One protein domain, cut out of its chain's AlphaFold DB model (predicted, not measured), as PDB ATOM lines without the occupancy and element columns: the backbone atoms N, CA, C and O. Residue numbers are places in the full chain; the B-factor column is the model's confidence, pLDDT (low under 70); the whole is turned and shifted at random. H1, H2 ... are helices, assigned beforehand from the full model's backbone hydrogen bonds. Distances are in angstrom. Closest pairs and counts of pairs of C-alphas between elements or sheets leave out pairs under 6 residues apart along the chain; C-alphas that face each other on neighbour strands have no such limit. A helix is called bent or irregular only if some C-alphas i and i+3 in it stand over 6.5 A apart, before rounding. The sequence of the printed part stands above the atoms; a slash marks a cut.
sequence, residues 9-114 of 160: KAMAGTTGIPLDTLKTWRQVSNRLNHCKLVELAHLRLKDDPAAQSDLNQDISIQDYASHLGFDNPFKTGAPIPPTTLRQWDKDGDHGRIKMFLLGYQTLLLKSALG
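What this domain is: This is residues 9 to 114 of the 160 residues of an uncharacterized protein of Crocinitomicaceae bacterium (UniProt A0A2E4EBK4). Two long helices, H3 and H7, cross nearly at right angles as an X and make the core. The short H1 and H2 pack on H3, the short H5 and H6 pack on the first part of H7, and H4 makes a corner after H3. The printed part has 106 residues with seven named helices, H1 to H7 in order, and no named strand: all helix. It is compact, with a radius of gyration of the C-alphas of 12.8 A, and rounded, spanning 31 by 29 by 28 A.

How they stand to each other: H7, residues 94 to 113, touches H3, residues 29 to 47, with residues 99 to 107 alone, about perpendicular at 77 degrees; their closest C-alphas, Ala 41 and Gly 103, are 4.0 A apart. H3 is the hub, touching four helices. H1, residues 9 to 15, touches H3, closest C-alphas Met 11 and His 42, 5.8 A. H2, residues 19 to 27, touches H3, closest C-alphas Trp 25 and Arg 31, 4.7 A. H4, residues 49 to 56, and H3 only just touch, only at the corner, with 3 pairs of C-alphas within 8 A, closest Leu 45 and Gln 52, 5.5 A. H5, residues 61 to 67, touches H7 at a shallow tilt of 25 degrees, the same way, closest C-alphas Ala 65 and Leu 101, 6.7 A. H6, residues 82 to 90, forms a helical hairpin with H7, closest C-alphas Leu 85 and Ile 97, 6.5 A. H5 and H6 are apart. Every O i to N i+4 pair is within hydrogen-bond range in H1, H2, H4, H5, H6 and H7, and 13 of 15 in H3.

Where its parts are: H1 begins at C-alpha 9 (-39.069, -40.509, 525.289). H3 is 28.3 A long and only just irregular: C-alphas 30 and 33 are 7.0 A apart. H7, 28.4 A, ends at C-alpha 113 (-40.795, -11.986, 528.438).

The domain as a whole: The C-alphas farthest apart, Lys 90 and Gly 114, are 35.6 A apart. The printed part has no cut. The link from H5 to H6, residues 68 to 81, is long; the other links are tight. No printed residue has a pLDDT under 70.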
ATOM      1  N   LYS A   9     -40.304 -39.752 524.994       92.31
ATOM      2  CA  LYS A   9     -39.069 -40.509 525.289       92.31
ATOM      3  C   LYS A   9     -37.964 -39.607 525.840       92.31
ATOM      4  O   LYS A   9     -37.329 -39.954 526.827       92.31
ATOM      5  N   ALA A  10     -37.760 -38.445 525.220       90.44
ATOM      6  CA  ALA A  10     -36.769 -37.479 525.680       90.44
ATOM      7  C   ALA A  10     -37.183 -36.872 527.026       90.44
ATOM      8  O   ALA A  10     -36.353 -36.767 527.917       90.44
ATOM      9  N   MET A  11     -38.470 -36.543 527.190       92.12
ATOM     10  CA  MET A  11     -39.011 -36.048 528.459       92.12
ATOM     11  C   MET A  11     -38.807 -37.057 529.588       92.12
ATOM     12  O   MET A  11     -38.391 -36.661 530.670       92.12
ATOM     13  N   ALA A  12     -39.053 -38.347 529.348       90.56
ATOM     14  CA  ALA A  12     -38.817 -39.386 530.346       90.56
ATOM     15  C   ALA A  12     -37.341 -39.440 530.770       90.56
ATOM     16  O   ALA A  12     -37.052 -39.476 531.960       90.56
ATOM     17  N   GLY A  13     -36.416 -39.373 529.804       87.75
ATOM     18  CA  GLY A  13     -34.976 -39.370 530.080       87.75
ATOM     19  C   GLY A  13     -34.499 -38.138 530.855       87.75
ATOM     20  O   GLY A  13     -33.707 -38.275 531.776       87.75
ATOM     21  N   THR A  14     -34.995 -36.944 530.521       88.12
ATOM     22  CA  THR A  14     -34.576 -35.690 531.172       88.12
ATOM     23  C   THR A  14     -35.247 -35.474 532.526       88.12
ATOM     24  O   THR A  14     -34.624 -34.962 533.450       88.12
ATOM     25  N   THR A  15     -36.522 -35.842 532.658       85.81
ATOM     26  CA  THR A  15     -37.318 -35.529 533.859       85.81
ATOM     27  C   THR A  15     -37.418 -36.682 534.856       85.81
ATOM     28  O   THR A  15     -37.948 -36.502 535.948       85.81
ATOM     29  N   GLY A  16     -36.983 -37.889 534.483       84.88
ATOM     30  CA  GLY A  16     -37.132 -39.086 535.314       84.88
ATOM     31  C   GLY A  16     -38.582 -39.559 535.490       84.88
ATOM     32  O   GLY A  16     -38.831 -40.531 536.202       84.88
ATOM     33  N   ILE A  17     -39.564 -38.913 534.848       88.56
ATOM     34  CA  ILE A  17     -40.962 -39.355 534.885       88.56
ATOM     35  C   ILE A  17     -41.118 -40.571 533.961       88.56
ATOM     36  O   ILE A  17     -40.766 -40.477 532.781       88.56
ATOM     37  N   PRO A  18     -41.691 -41.696 534.437       91.50
ATOM     38  CA  PRO A  18     -41.833 -42.895 533.622       91.50
ATOM     39  C   PRO A  18     -42.558 -42.626 532.301       91.50
ATOM     40  O   PRO A  18     -43.589 -41.947 532.263       91.50
ATOM     41  N   LEU A  19     -42.050 -43.210 531.212       93.31
ATOM     42  CA  LEU A  19     -42.606 -43.020 529.872       93.31
ATOM     43  C   LEU A  19     -44.100 -43.366 529.812       93.31
ATOM     44  O   LEU A  19     -44.870 -42.649 529.172       93.31
ATOM     45  N   ASP A  20     -44.524 -44.426 530.497       92.44
ATOM     46  CA  ASP A  20     -45.932 -44.826 530.517       92.44
ATOM     47  C   ASP A  20     -46.804 -43.832 531.287       92.44
ATOM     48  O   ASP A  20     -47.894 -43.504 530.829       92.44
ATOM     49  N   THR A  21     -46.282 -43.230 532.362       90.88
ATOM     50  CA  THR A  21     -46.961 -42.118 533.048       90.88
ATOM     51  C   THR A  21     -47.171 -40.938 532.095       90.88
ATOM     52  O   THR A  21     -48.271 -40.389 532.020       90.88
ATOM     53  N   LEU A  22     -46.151 -40.578 531.307       92.12
ATOM     54  CA  LEU A  22     -46.252 -39.494 530.325       92.12
ATOM     55  C   LEU A  22     -47.223 -39.819 529.176       92.12
ATOM     56  O   LEU A  22     -47.965 -38.934 528.737       92.12
ATOM     57  N   LYS A  23     -47.263 -41.074 528.701       92.94
ATOM     58  CA  LYS A  23     -48.258 -41.536 527.714       92.94
ATOM     59  C   LYS A  23     -49.676 -41.379 528.260       92.94
ATOM     60  O   LYS A  23     -50.509 -40.778 527.582       92.94
ATOM     61  N   THR A  24     -49.926 -41.837 529.488       91.88
ATOM     62  CA  THR A  24     -51.226 -41.682 530.151       91.88
ATOM     63  C   THR A  24     -51.589 -40.207 530.291       91.88
ATOM     64  O   THR A  24     -52.677 -39.797 529.894       91.88
ATOM     65  N   TRP A  25     -50.677 -39.366 530.784       92.06
ATOM     66  CA  TRP A  25     -50.965 -37.942 530.977       92.06
ATOM     67  C   TRP A  25     -51.292 -37.202 529.684       92.06
ATOM     68  O   TRP A  25     -52.123 -36.298 529.692       92.06
ATOM     69  N   ARG A  26     -50.667 -37.585 528.567       91.75
ATOM     70  CA  ARG A  26     -50.962 -37.008 527.251       91.75
ATOM     71  C   ARG A  26     -52.375 -37.347 526.762       91.75
ATOM     72  O   ARG A  26     -52.950 -36.556 526.020       91.75
ATOM     73  N   GLN A  27     -52.904 -38.514 527.122       89.62
ATOM     74  CA  GLN A  27     -54.189 -39.014 526.624       89.62
ATOM     75  C   GLN A  27     -55.377 -38.579 527.488       89.62
ATOM     76  O   GLN A  27     -56.472 -38.382 526.968       89.62
ATOM     77  N   VAL A  28     -55.176 -38.406 528.796       89.69
ATOM     78  CA  VAL A  28     -56.258 -38.027 529.710       89.69
ATOM     79  C   VAL A  28     -56.424 -36.505 529.731       89.69
ATOM     80  O   VAL A  28     -55.502 -35.771 530.091       89.69
ATOM     81  N   SER A  29     -57.622 -36.019 529.392       84.06
ATOM     82  CA  SER A  29     -57.934 -34.585 529.266       84.06
ATOM     83  C   SER A  29     -57.551 -33.767 530.506       84.06
ATOM     84  O   SER A  29     -56.930 -32.711 530.383       84.06
ATOM     85  N   ASN A  30     -57.833 -34.284 531.705       82.25
ATOM     86  CA  ASN A  30     -57.500 -33.623 532.970       82.25
ATOM     87  C   ASN A  30     -56.002 -33.695 533.342       82.25
ATOM     88  O   ASN A  30     -55.555 -32.943 534.206       82.25
ATOM     89  N   ARG A  31     -55.208 -34.558 532.692       87.44
ATOM     90  CA  ARG A  31     -53.753 -34.685 532.893       87.44
ATOM     91  C   ARG A  31     -52.939 -34.023 531.782       87.44
ATOM     92  O   ARG A  31     -51.727 -33.877 531.925       87.44
ATOM     93  N   LEU A  32     -53.579 -33.531 530.723       89.50
ATOM     94  CA  LEU A  32     -52.881 -32.874 529.620       89.50
ATOM     95  C   LEU A  32     -52.059 -31.665 530.097       89.50
ATOM     96  O   LEU A  32     -50.945 -31.444 529.626       89.50
ATOM     97  N   ASN A  33     -52.574 -30.903 531.067       89.62
ATOM     98  CA  ASN A  33     -51.852 -29.774 531.658       89.62
ATOM     99  C   ASN A  33     -50.599 -30.206 532.421       89.62
ATOM    100  O   ASN A  33     -49.616 -29.471 532.417       89.62
ATOM    101  N   HIS A  34     -50.593 -31.410 533.000       91.12
ATOM    102  CA  HIS A  34     -49.383 -31.955 533.598       91.12
ATOM    103  C   HIS A  34     -48.316 -32.127 532.519       91.12
ATOM    104  O   HIS A  34     -47.217 -31.590 532.613       91.12
ATOM    105  N   CYS A  35     -48.683 -32.815 531.440       91.44
ATOM    106  CA  CYS A  35     -47.768 -33.098 530.345       91.44
ATOM    107  C   CYS A  35     -47.203 -31.800 529.735       91.44
ATOM    108  O   CYS A  35     -46.013 -31.724 529.448       91.44
ATOM    109  N   LYS A  36     -48.033 -30.752 529.598       92.50
ATOM    110  CA  LYS A  36     -47.610 -29.430 529.094       92.50
ATOM    111  C   LYS A  36     -46.555 -28.772 529.983       92.50
ATOM    112  O   LYS A  36     -45.579 -28.235 529.471       92.50
ATOM    113  N   LEU A  37     -46.751 -28.801 531.302       93.81
ATOM    114  CA  LEU A  37     -45.792 -28.223 532.245       93.81
ATOM    115  C   LEU A  37     -44.491 -29.029 532.287       93.81
ATOM    116  O   LEU A  37     -43.419 -28.434 532.287       93.81
ATOM    117  N   VAL A  38     -44.568 -30.360 532.234       93.69
ATOM    118  CA  VAL A  38     -43.372 -31.213 532.142       93.69
ATOM    119  C   VAL A  38     -42.612 -30.961 530.844       93.69
ATOM    120  O   VAL A  38     -41.389 -30.940 530.856       93.69
ATOM    121  N   GLU A  39     -43.300 -30.728 529.725       93.56
ATOM    122  CA  GLU A  39     -42.627 -30.359 528.476       93.56
ATOM    123  C   GLU A  39     -41.886 -29.021 528.611       93.56
ATOM    124  O   GLU A  39     -40.759 -28.898 528.140       93.56
ATOM    125  N   LEU A  40     -42.476 -28.032 529.288       93.06
ATOM    126  CA  LEU A  40     -41.796 -26.762 529.552       93.06
ATOM    127  C   LEU A  40     -40.582 -26.934 530.468       93.06
ATOM    128  O   LEU A  40     -39.544 -26.343 530.186       93.06
ATOM    129  N   ALA A  41     -40.691 -27.760 531.511       94.56
ATOM    130  CA  ALA A  41     -39.565 -28.102 532.379       94.56
ATOM    131  C   ALA A  41     -38.453 -28.814 531.596       94.56
ATOM    132  O   ALA A  41     -37.295 -28.435 531.690       94.56
ATOM    133  N   HIS A  42     -38.808 -29.787 530.756       93.81
ATOM    134  CA  HIS A  42     -37.879 -30.501 529.878       93.81
ATOM    135  C   HIS A  42     -37.106 -29.561 528.952       93.81
ATOM    136  O   HIS A  42     -35.893 -29.683 528.825       93.81
ATOM    137  N   LEU A  43     -37.799 -28.618 528.308       91.31
ATOM    138  CA  LEU A  43     -37.145 -27.608 527.474       91.31
ATOM    139  C   LEU A  43     -36.220 -26.726 528.318       91.31
ATOM    140  O   LEU A  43     -35.069 -26.528 527.953       91.31
ATOM    141  N   ARG A  44     -36.685 -26.276 529.491       91.25
ATOM    142  CA  ARG A  44     -35.875 -25.467 530.404       91.25
ATOM    143  C   ARG A  44     -34.591 -26.181 530.830       91.25
ATOM    144  O   ARG A  44     -33.540 -25.564 530.795       91.25
ATOM    145  N   LEU A  45     -34.661 -27.460 531.186       91.81
ATOM    146  CA  LEU A  45     -33.499 -28.252 531.608       91.81
ATOM    147  C   LEU A  45     -32.479 -28.475 530.482       91.81
ATOM    148  O   LEU A  45     -31.300 -28.670 530.758       91.81
ATOM    149  N   LYS A  46     -32.914 -28.446 529.218       88.12
ATOM    150  CA  LYS A  46     -32.007 -28.522 528.063       88.12
ATOM    151  C   LYS A  46     -31.261 -27.220 527.807       88.12
ATOM    152  O   LYS A  46     -30.102 -27.268 527.409       88.12
ATOM    153  N   ASP A  47     -31.941 -26.099 528.014       84.12
ATOM    154  CA  ASP A  47     -31.434 -24.773 527.662       84.12
ATOM    155  C   ASP A  47     -30.705 -24.098 528.843       84.12
ATOM    156  O   ASP A  47     -29.953 -23.149 528.646       84.12
ATOM    157  N   ASP A  48     -30.917 -24.578 530.075       86.06
ATOM    158  CA  ASP A  48     -30.369 -24.012 531.311       86.06
ATOM    159  C   ASP A  48     -29.736 -25.099 532.205       86.06
ATOM    160  O   ASP A  48     -30.433 -25.740 533.002       86.06
ATOM    161  N   PRO A  49     -28.404 -25.290 532.126       82.50
ATOM    162  CA  PRO A  49     -27.675 -26.216 532.994       82.50
ATOM    163  C   PRO A  49     -27.817 -25.910 534.491       82.50
ATOM    164  O   PRO A  49     -27.744 -26.829 535.310       82.50
ATOM    165  N   ALA A  50     -28.050 -24.647 534.873       83.69
ATOM    166  CA  ALA A  50     -28.248 -24.287 536.274       83.69
ATOM    167  C   ALA A  50     -29.572 -24.859 536.801       83.69
ATOM    168  O   ALA A  50     -29.599 -25.401 537.902       83.69
ATOM    169  N   ALA A  51     -30.633 -24.874 535.984       87.44
ATOM    170  CA  ALA A  51     -31.895 -25.520 536.350       87.44
ATOM    171  C   ALA A  51     -31.740 -27.031 536.607       87.44
ATOM    172  O   ALA A  51     -32.435 -27.579 537.463       87.44
ATOM    173  N   GLN A  52     -30.828 -27.707 535.895       85.31
ATOM    174  CA  GLN A  52     -30.519 -29.119 536.140       85.31
ATOM    175  C   GLN A  52     -29.817 -29.321 537.487       85.31
ATOM    176  O   GLN A  52     -30.141 -30.264 538.207       85.31
ATOM    177  N   SER A  53     -28.889 -28.424 537.833       84.31
ATOM    178  CA  SER A  53     -28.235 -28.411 539.143       84.31
ATOM    179  C   SER A  53     -29.252 -28.170 540.262       84.31
ATOM    180  O   SER A  53     -29.357 -28.988 541.173       84.31
ATOM    181  N   ASP A  54     -30.074 -27.124 540.144       85.94
ATOM    182  CA  ASP A  54     -31.099 -26.751 541.129       85.94
ATOM    183  C   ASP A  54     -32.103 -27.879 541.380       85.94
ATOM    184  O   ASP A  54     -32.520 -28.131 542.508       85.94
ATOM    185  N   LEU A  55     -32.502 -28.582 540.321       87.12
ATOM    186  CA  LEU A  55     -33.415 -29.712 540.415       87.12
ATOM    187  C   LEU A  55     -32.816 -30.887 541.207       87.12
ATOM    188  O   LEU A  55     -33.534 -31.537 541.971       87.12
ATOM    189  N   ASN A  56     -31.522 -31.150 541.014       84.75
ATOM    190  CA  ASN A  56     -30.792 -32.254 541.638       84.75
ATOM    191  C   ASN A  56     -30.360 -31.950 543.079       84.75
ATOM    192  O   ASN A  56     -29.862 -32.846 543.759       84.75
ATOM    193  N   GLN A  57     -30.540 -30.715 543.556       86.12
ATOM    194  CA  GLN A  57     -30.252 -30.368 544.941       86.12
ATOM    195  C   GLN A  57     -31.156 -31.150 545.896       86.12
ATOM    196  O   GLN A  57     -32.387 -31.210 545.736       86.12
ATOM    197  N   ASP A  58     -30.526 -31.699 546.933       87.56
ATOM    198  CA  ASP A  58     -31.204 -32.358 548.045       87.56
ATOM    199  C   ASP A  58     -31.765 -31.315 549.020       87.56
ATOM    200  O   ASP A  58     -31.263 -31.085 550.117       87.56
ATOM    201  N   ILE A  59     -32.783 -30.600 548.544       91.31
ATOM    202  CA  ILE A  59     -33.547 -29.613 549.304       91.31
ATOM    203  C   ILE A  59     -35.024 -29.988 549.328       91.31
ATOM    204  O   ILE A  59     -35.535 -30.664 548.416       91.31
ATOM    205  N   SER A  60     -35.720 -29.492 550.351       92.81
ATOM    206  CA  SER A  60     -37.156 -29.694 550.503       92.81
ATOM    207  C   SER A  60     -37.932 -29.094 549.322       92.81
ATOM    208  O   SER A  60     -37.485 -28.162 548.646       92.81
ATOM    209  N   ILE A  61     -39.140 -29.604 549.070       94.06
ATOM    210  CA  ILE A  61     -40.030 -29.032 548.048       94.06
ATOM    211  C   ILE A  61     -40.368 -27.572 548.375       94.06
ATOM    212  O   ILE A  61     -40.514 -26.759 547.464       94.06
ATOM    213  N   GLN A  62     -40.493 -27.239 549.661       95.06
ATOM    214  CA  GLN A  62     -40.798 -25.886 550.116       95.06
ATOM    215  C   GLN A  62     -39.659 -24.918 549.779       95.06
ATOM    216  O   GLN A  62     -39.920 -23.838 549.244       95.06
ATOM    217  N   ASP A  63     -38.411 -25.320 550.016       94.75
ATOM    218  CA  ASP A  63     -37.241 -24.505 549.682       94.75
ATOM    219  C   ASP A  63     -37.110 -24.358 548.169       94.75
ATOM    220  O   ASP A  63     -36.992 -23.243 547.662       94.75
ATOM    221  N   TYR A  64     -37.258 -25.459 547.426       95.06
ATOM    222  CA  TYR A  64     -37.246 -25.432 545.964       95.06
ATOM    223  C   TYR A  64     -38.328 -24.499 545.399       95.06
ATOM    224  O   TYR A  64     -38.070 -23.693 544.506       95.06
ATOM    225  N   ALA A  65     -39.542 -24.541 545.951       95.25
ATOM    226  CA  ALA A  65     -40.617 -23.631 545.574       95.25
ATOM    227  C   ALA A  65     -40.248 -22.166 545.847       95.25
ATOM    228  O   ALA A  65     -40.433 -21.322 544.967       95.25
ATOM    229  N   SER A  66     -39.668 -21.877 547.014       94.31
ATOM    230  CA  SER A  66     -39.216 -20.533 547.388       94.31
ATOM    231  C   SER A  66     -38.133 -20.007 546.441       94.31
ATOM    232  O   SER A  66     -38.242 -18.876 545.954       94.31
ATOM    233  N   HIS A  67     -37.152 -20.845 546.086       92.19
ATOM    234  CA  HIS A  67     -36.126 -20.526 545.086       92.19
ATOM    235  C   HIS A  67     -36.735 -20.172 543.729       92.19
ATOM    236  O   HIS A  67     -36.271 -19.252 543.052       92.19
ATOM    237  N   LEU A  68     -37.828 -20.836 543.353       93.50
ATOM    238  CA  LEU A  68     -38.544 -20.540 542.119       93.50
ATOM    239  C   LEU A  68     -39.494 -19.329 542.216       93.50
ATOM    240  O   LEU A  68     -40.038 -18.911 541.192       93.50
ATOM    241  N   GLY A  69     -39.666 -18.720 543.393       94.31
ATOM    242  CA  GLY A  69     -40.567 -17.580 543.608       94.31
ATOM    243  C   GLY A  69     -42.005 -17.968 543.961       94.31
ATOM    244  O   GLY A  69     -42.934 -17.181 543.758       94.31
ATOM    245  N   PHE A  70     -42.207 -19.175 544.486       95.31
ATOM    246  CA  PHE A  70     -43.483 -19.644 545.011       95.31
ATOM    247  C   PHE A  70     -43.422 -19.762 546.531       95.31
ATOM    248  O   PHE A  70     -42.639 -20.532 547.076       95.31
ATOM    249  N   ASP A  71     -44.313 -19.059 547.225       93.06
ATOM    250  CA  ASP A  71     -44.337 -19.082 548.694       93.06
ATOM    251  C   ASP A  71     -44.924 -20.396 549.240       93.06
ATOM    252  O   ASP A  71     -44.687 -20.778 550.382       93.06
ATOM    253  N   ASN A  72     -45.691 -21.116 548.414       93.06
ATOM    254  CA  ASN A  72     -46.248 -22.417 548.757       93.06
ATOM    255  C   ASN A  72     -46.285 -23.336 547.518       93.06
ATOM    256  O   ASN A  72     -46.975 -23.000 546.547       93.06
ATOM    257  N   PRO A  73     -45.628 -24.513 547.550       93.00
ATOM    258  CA  PRO A  73     -45.576 -25.441 546.418       93.00
ATOM    259  C   PRO A  73     -46.948 -25.991 546.021       93.00
ATOM    260  O   PRO A  73     -47.157 -26.369 544.872       93.00
ATOM    261  N   PHE A  74     -47.905 -26.005 546.947       94.06
ATOM    262  CA  PHE A  74     -49.251 -26.539 546.756       94.06
ATOM    263  C   PHE A  74     -50.295 -25.456 546.454       94.06
ATOM    264  O   PHE A  74     -51.455 -25.786 546.216       94.06
ATOM    265  N   LYS A  75     -49.927 -24.168 546.488       90.06
ATOM    266  CA  LYS A  75     -50.824 -23.025 546.222       90.06
ATOM    267  C   LYS A  75     -50.178 -22.021 545.263       90.06
ATOM    268  O   LYS A  75     -50.109 -20.824 545.526       90.06
ATOM    269  N   THR A  76     -49.702 -22.514 544.125       84.94
ATOM    270  CA  THR A  76     -48.971 -21.698 543.144       84.94
ATOM    271  C   THR A  76     -49.874 -20.907 542.197       84.94
ATOM    272  O   THR A  76     -49.452 -19.863 541.702       84.94
ATOM    273  N   GLY A  77     -51.109 -21.372 541.967       84.50
ATOM    274  CA  GLY A  77     -51.978 -20.903 540.877       84.50
ATOM    275  C   GLY A  77     -51.772 -21.672 539.564       84.50
ATOM    276  O   GLY A  77     -52.379 -21.339 538.546       84.50
ATOM    277  N   ALA A  78     -50.926 -22.710 539.577       86.38
ATOM    278  CA  ALA A  78     -50.715 -23.587 538.434       86.38
ATOM    279  C   ALA A  78     -52.009 -24.321 538.030       86.38
ATOM    280  O   ALA A  78     -52.854 -24.601 538.882       86.38
ATOM    281  N   PRO A  79     -52.138 -24.739 536.756       85.50
ATOM    282  CA  PRO A  79     -53.277 -25.520 536.257       85.50
ATOM    283  C   PRO A  79     -53.300 -26.980 536.764       85.50
ATOM    284  O   PRO A  79     -53.841 -27.861 536.095       85.50
ATOM    285  N   ILE A  80     -52.694 -27.243 537.926       88.50
ATOM    286  CA  ILE A  80     -52.687 -28.526 538.627       88.50
ATOM    287  C   ILE A  80     -53.358 -28.322 539.987       88.50
ATOM    288  O   ILE A  80     -52.912 -27.466 540.755       88.50
ATOM    289  N   PRO A  81     -54.398 -29.106 540.321       89.62
ATOM    290  CA  PRO A  81     -55.079 -28.975 541.600       89.62
ATOM    291  C   PRO A  81     -54.127 -29.165 542.794       89.62
ATOM    292  O   PRO A  81     -53.370 -30.141 542.809       89.62
ATOM    293  N   PRO A  82     -54.232 -28.333 543.847       92.00
ATOM    294  CA  PRO A  82     -53.479 -28.498 545.093       92.00
ATOM    295  C   PRO A  82     -53.581 -29.895 545.717       92.00
ATOM    296  O   PRO A  82     -52.640 -30.369 546.347       92.00
ATOM    297  N   THR A  83     -54.726 -30.561 545.554       92.19
ATOM    298  CA  THR A  83     -54.965 -31.930 546.033       92.19
ATOM    299  C   THR A  83     -54.083 -32.954 545.327       92.19
ATOM    300  O   THR A  83     -53.551 -33.836 545.989       92.19
ATOM    301  N   THR A  84     -53.864 -32.802 544.018       90.81
ATOM    302  CA  THR A  84     -52.949 -33.659 543.248       90.81
ATOM    303  C   THR A  84     -51.516 -33.502 543.743       90.81
ATOM    304  O   THR A  84     -50.842 -34.498 543.977       90.81
ATOM    305  N   LEU A  85     -51.059 -32.260 543.941       92.44
ATOM    306  CA  LEU A  85     -49.696 -31.996 544.410       92.44
ATOM    307  C   LEU A  85     -49.467 -32.558 545.820       92.44
ATOM    308  O   LEU A  85     -48.439 -33.172 546.067       92.44
ATOM    309  N   ARG A  86     -50.448 -32.416 546.720       94.19
ATOM    310  CA  ARG A  86     -50.394 -33.025 548.059       94.19
ATOM    311  C   ARG A  86     -50.420 -34.550 548.030       94.19
ATOM    312  O   ARG A  86     -49.847 -35.167 548.916       94.19
ATOM    313  N   GLN A  87     -51.108 -35.157 547.064       93.69
ATOM    314  CA  GLN A  87     -51.099 -36.611 546.925       93.69
ATOM    315  C   GLN A  87     -49.714 -37.103 546.503       93.69
ATOM    316  O   GLN A  87     -49.179 -37.990 547.146       93.69
ATOM    317  N   TRP A  88     -49.094 -36.466 545.508       92.38
ATOM    318  CA  TRP A  88     -47.719 -36.793 545.123       92.38
ATOM    319  C   TRP A  88     -46.723 -36.608 546.261       92.38
ATOM    320  O   TRP A  88     -45.824 -37.420 546.416       92.38
ATOM    321  N   ASP A  89     -46.895 -35.573 547.078       94.50
ATOM    322  CA  ASP A  89     -46.045 -35.347 548.246       94.50
ATOM    323  C   ASP A  89     -46.145 -36.519 549.236       94.50
ATOM    324  O   ASP A  89     -45.136 -37.088 549.638       94.50
ATOM    325  N   LYS A  90     -47.372 -36.974 549.528       94.81
ATOM    326  CA  LYS A  90     -47.617 -38.170 550.354       94.81
ATOM    327  C   LYS A  90     -47.046 -39.451 549.749       94.81
ATOM    328  O   LYS A  90     -46.613 -40.321 550.497       94.81
ATOM    329  N   ASP A  91     -47.059 -39.561 548.425       93.94
ATOM    330  CA  ASP A  91     -46.535 -40.715 547.691       93.94
ATOM    331  C   ASP A  91     -44.995 -40.672 547.551       93.94
ATOM    332  O   ASP A  91     -44.405 -41.587 546.981       93.94
ATOM    333  N   GLY A  92     -44.326 -39.620 548.049       91.12
ATOM    334  CA  GLY A  92     -42.878 -39.426 547.913       91.12
ATOM    335  C   GLY A  92     -42.432 -38.990 546.511       91.12
ATOM    336  O   GLY A  92     -41.242 -38.981 546.198       91.12
ATOM    337  N   ASP A  93     -43.366 -38.577 545.652       90.00
ATOM    338  CA  ASP A  93     -43.152 -38.159 544.261       90.00
ATOM    339  C   ASP A  93     -42.573 -36.724 544.159       90.00
ATOM    340  O   ASP A  93     -42.980 -35.905 543.324       90.00
ATOM    341  N   HIS A  94     -41.586 -36.386 544.994       90.38
ATOM    342  CA  HIS A  94     -41.018 -35.035 545.081       90.38
ATOM    343  C   HIS A  94     -40.445 -34.556 543.742       90.38
ATOM    344  O   HIS A  94     -40.610 -33.393 543.369       90.38
ATOM    345  N   GLY A  95     -39.834 -35.466 542.974       89.19
ATOM    346  CA  GLY A  95     -39.318 -35.172 541.637       89.19
ATOM    347  C   GLY A  95     -40.409 -34.674 540.686       89.19
ATOM    348  O   GLY A  95     -40.208 -33.682 539.985       89.19
ATOM    349  N   ARG A  96     -41.608 -35.276 540.717       90.69
ATOM    350  CA  ARG A  96     -42.742 -34.813 539.901       90.69
ATOM    351  C   ARG A  96     -43.136 -33.396 540.297       90.69
ATOM    352  O   ARG A  96     -43.297 -32.549 539.423       90.69
ATOM    353  N   ILE A  97     -43.241 -33.114 541.595       93.25
ATOM    354  CA  ILE A  97     -43.614 -31.783 542.095       93.25
ATOM    355  C   ILE A  97     -42.582 -30.731 541.672       93.25
ATOM    356  O   ILE A  97     -42.974 -29.704 541.115       93.25
ATOM    357  N   LYS A  98     -41.281 -31.000 541.848       93.31
ATOM    358  CA  LYS A  98     -40.205 -30.101 541.398       93.31
ATOM    359  C   LYS A  98     -40.315 -29.806 539.892       93.31
ATOM    360  O   LYS A  98     -40.301 -28.640 539.497       93.31
ATOM    361  N   MET A  99     -40.566 -30.820 539.057       93.12
ATOM    362  CA  MET A  99     -40.779 -30.632 537.610       93.12
ATOM    363  C   MET A  99     -41.969 -29.729 537.290       93.12
ATOM    364  O   MET A  99     -41.891 -28.891 536.390       93.12
ATOM    365  N   PHE A 100     -43.075 -29.863 538.021       93.88
ATOM    366  CA  PHE A 100     -44.230 -28.989 537.820       93.88
ATOM    367  C   PHE A 100     -43.955 -27.546 538.198       93.88
ATOM    368  O   PHE A 100     -44.372 -26.645 537.467       93.88
ATOM    369  N   LEU A 101     -43.253 -27.324 539.306       95.38
ATOM    370  CA  LEU A 101     -42.874 -25.986 539.742       95.38
ATOM    371  C   LEU A 101     -41.957 -25.319 538.710       95.38
ATOM    372  O   LEU A 101     -42.233 -24.192 538.297       95.38
ATOM    373  N   LEU A 102     -40.942 -26.035 538.216       95.25
ATOM    374  CA  LEU A 102     -40.035 -25.536 537.179       95.25
ATOM    375  C   LEU A 102     -40.776 -25.221 535.871       95.25
ATOM    376  O   LEU A 102     -40.615 -24.146 535.284       95.25
ATOM    377  N   GLY A 103     -41.635 -26.140 535.425       94.88
ATOM    378  CA  GLY A 103     -42.450 -25.960 534.226       94.88
ATOM    379  C   GLY A 103     -43.406 -24.773 534.335       94.88
ATOM    380  O   GLY A 103     -43.581 -24.018 533.376       94.88
ATOM    381  N   TYR A 104     -43.995 -24.562 535.514       95.50
ATOM    382  CA  TYR A 104     -44.894 -23.439 535.755       95.50
ATOM    383  C   TYR A 104     -44.150 -22.105 535.844       95.50
ATOM    384  O   TYR A 104     -44.583 -21.138 535.221       95.50
ATOM    385  N   GLN A 105     -42.997 -22.053 536.516       94.44
ATOM    386  CA  GLN A 105     -42.139 -20.865 536.504       94.44
ATOM    387  C   GLN A 105     -41.756 -20.489 535.066       94.44
ATOM    388  O   GLN A 105     -41.884 -19.334 534.660       94.44
ATOM    389  N   THR A 106     -41.377 -21.486 534.263       93.44
ATOM    390  CA  THR A 106     -41.036 -21.304 532.847       93.44
ATOM    391  C   THR A 106     -42.211 -20.730 532.049       93.44
ATOM    392  O   THR A 106     -42.021 -19.834 531.227       93.44
ATOM    393  N   LEU A 107     -43.438 -21.202 532.300       92.62
ATOM    394  CA  LEU A 107     -44.648 -20.655 531.680       92.62
ATOM    395  C   LEU A 107     -44.881 -19.184 532.056       92.62
ATOM    396  O   LEU A 107     -45.218 -18.380 531.184       92.62
ATOM    397  N   LEU A 108     -44.713 -18.834 533.335       93.19
ATOM    398  CA  LEU A 108     -44.886 -17.466 533.831       93.19
ATOM    399  C   LEU A 108     -43.874 -16.517 533.185       93.19
ATOM    400  O   LEU A 108     -44.263 -15.490 532.631       93.19
ATOM    401  N   LEU A 109     -42.598 -16.904 533.166       91.62
ATOM    402  CA  LEU A 109     -41.529 -16.113 532.557       91.62
ATOM    403  C   LEU A 109     -41.759 -15.927 531.054       91.62
ATOM    404  O   LEU A 109     -41.720 -14.803 530.571       91.62
ATOM    405  N   LYS A 110     -42.131 -16.987 530.321       88.62
ATOM    406  CA  LYS A 110     -42.493 -16.886 528.892       88.62
ATOM    407  C   LYS A 110     -43.703 -15.985 528.638       88.62
ATOM    408  O   LYS A 110     -43.767 -15.299 527.623       88.62
ATOM    409  N   SER A 111     -44.669 -15.971 529.553       88.25
ATOM    410  CA  SER A 111     -45.843 -15.090 529.453       88.25
ATOM    411  C   SER A 111     -45.489 -13.609 529.619       88.25
ATOM    412  O   SER A 111     -46.182 -12.751 529.063       88.25
ATOM    413  N   ALA A 112     -44.433 -13.313 530.378       88.56
ATOM    414  CA  ALA A 112     -43.971 -11.958 530.649       88.56
ATOM    415  C   ALA A 112     -42.922 -11.469 529.633       88.56
ATOM    416  O   ALA A 112     -43.032 -10.345 529.157       88.56
ATOM    417  N   LEU A 113     -41.960 -12.322 529.267       85.81
ATOM    418  CA  LEU A 113     -40.795 -11.986 528.438       85.81
ATOM    419  C   LEU A 113     -40.988 -12.265 526.940       85.81
ATOM    420  O   LEU A 113     -40.266 -11.721 526.114       85.81
ATOM    421  N   GLY A 114     -41.942 -13.120 526.568       82.12
ATOM    422  CA  GLY A 114     -42.098 -13.598 525.192       82.12
ATOM    423  C   GLY A 114     -41.506 -14.993 524.978       82.12
ATOM    424  O   GLY A 114     -41.265 -15.739 525.924       82.12
TER     425      GLY A 114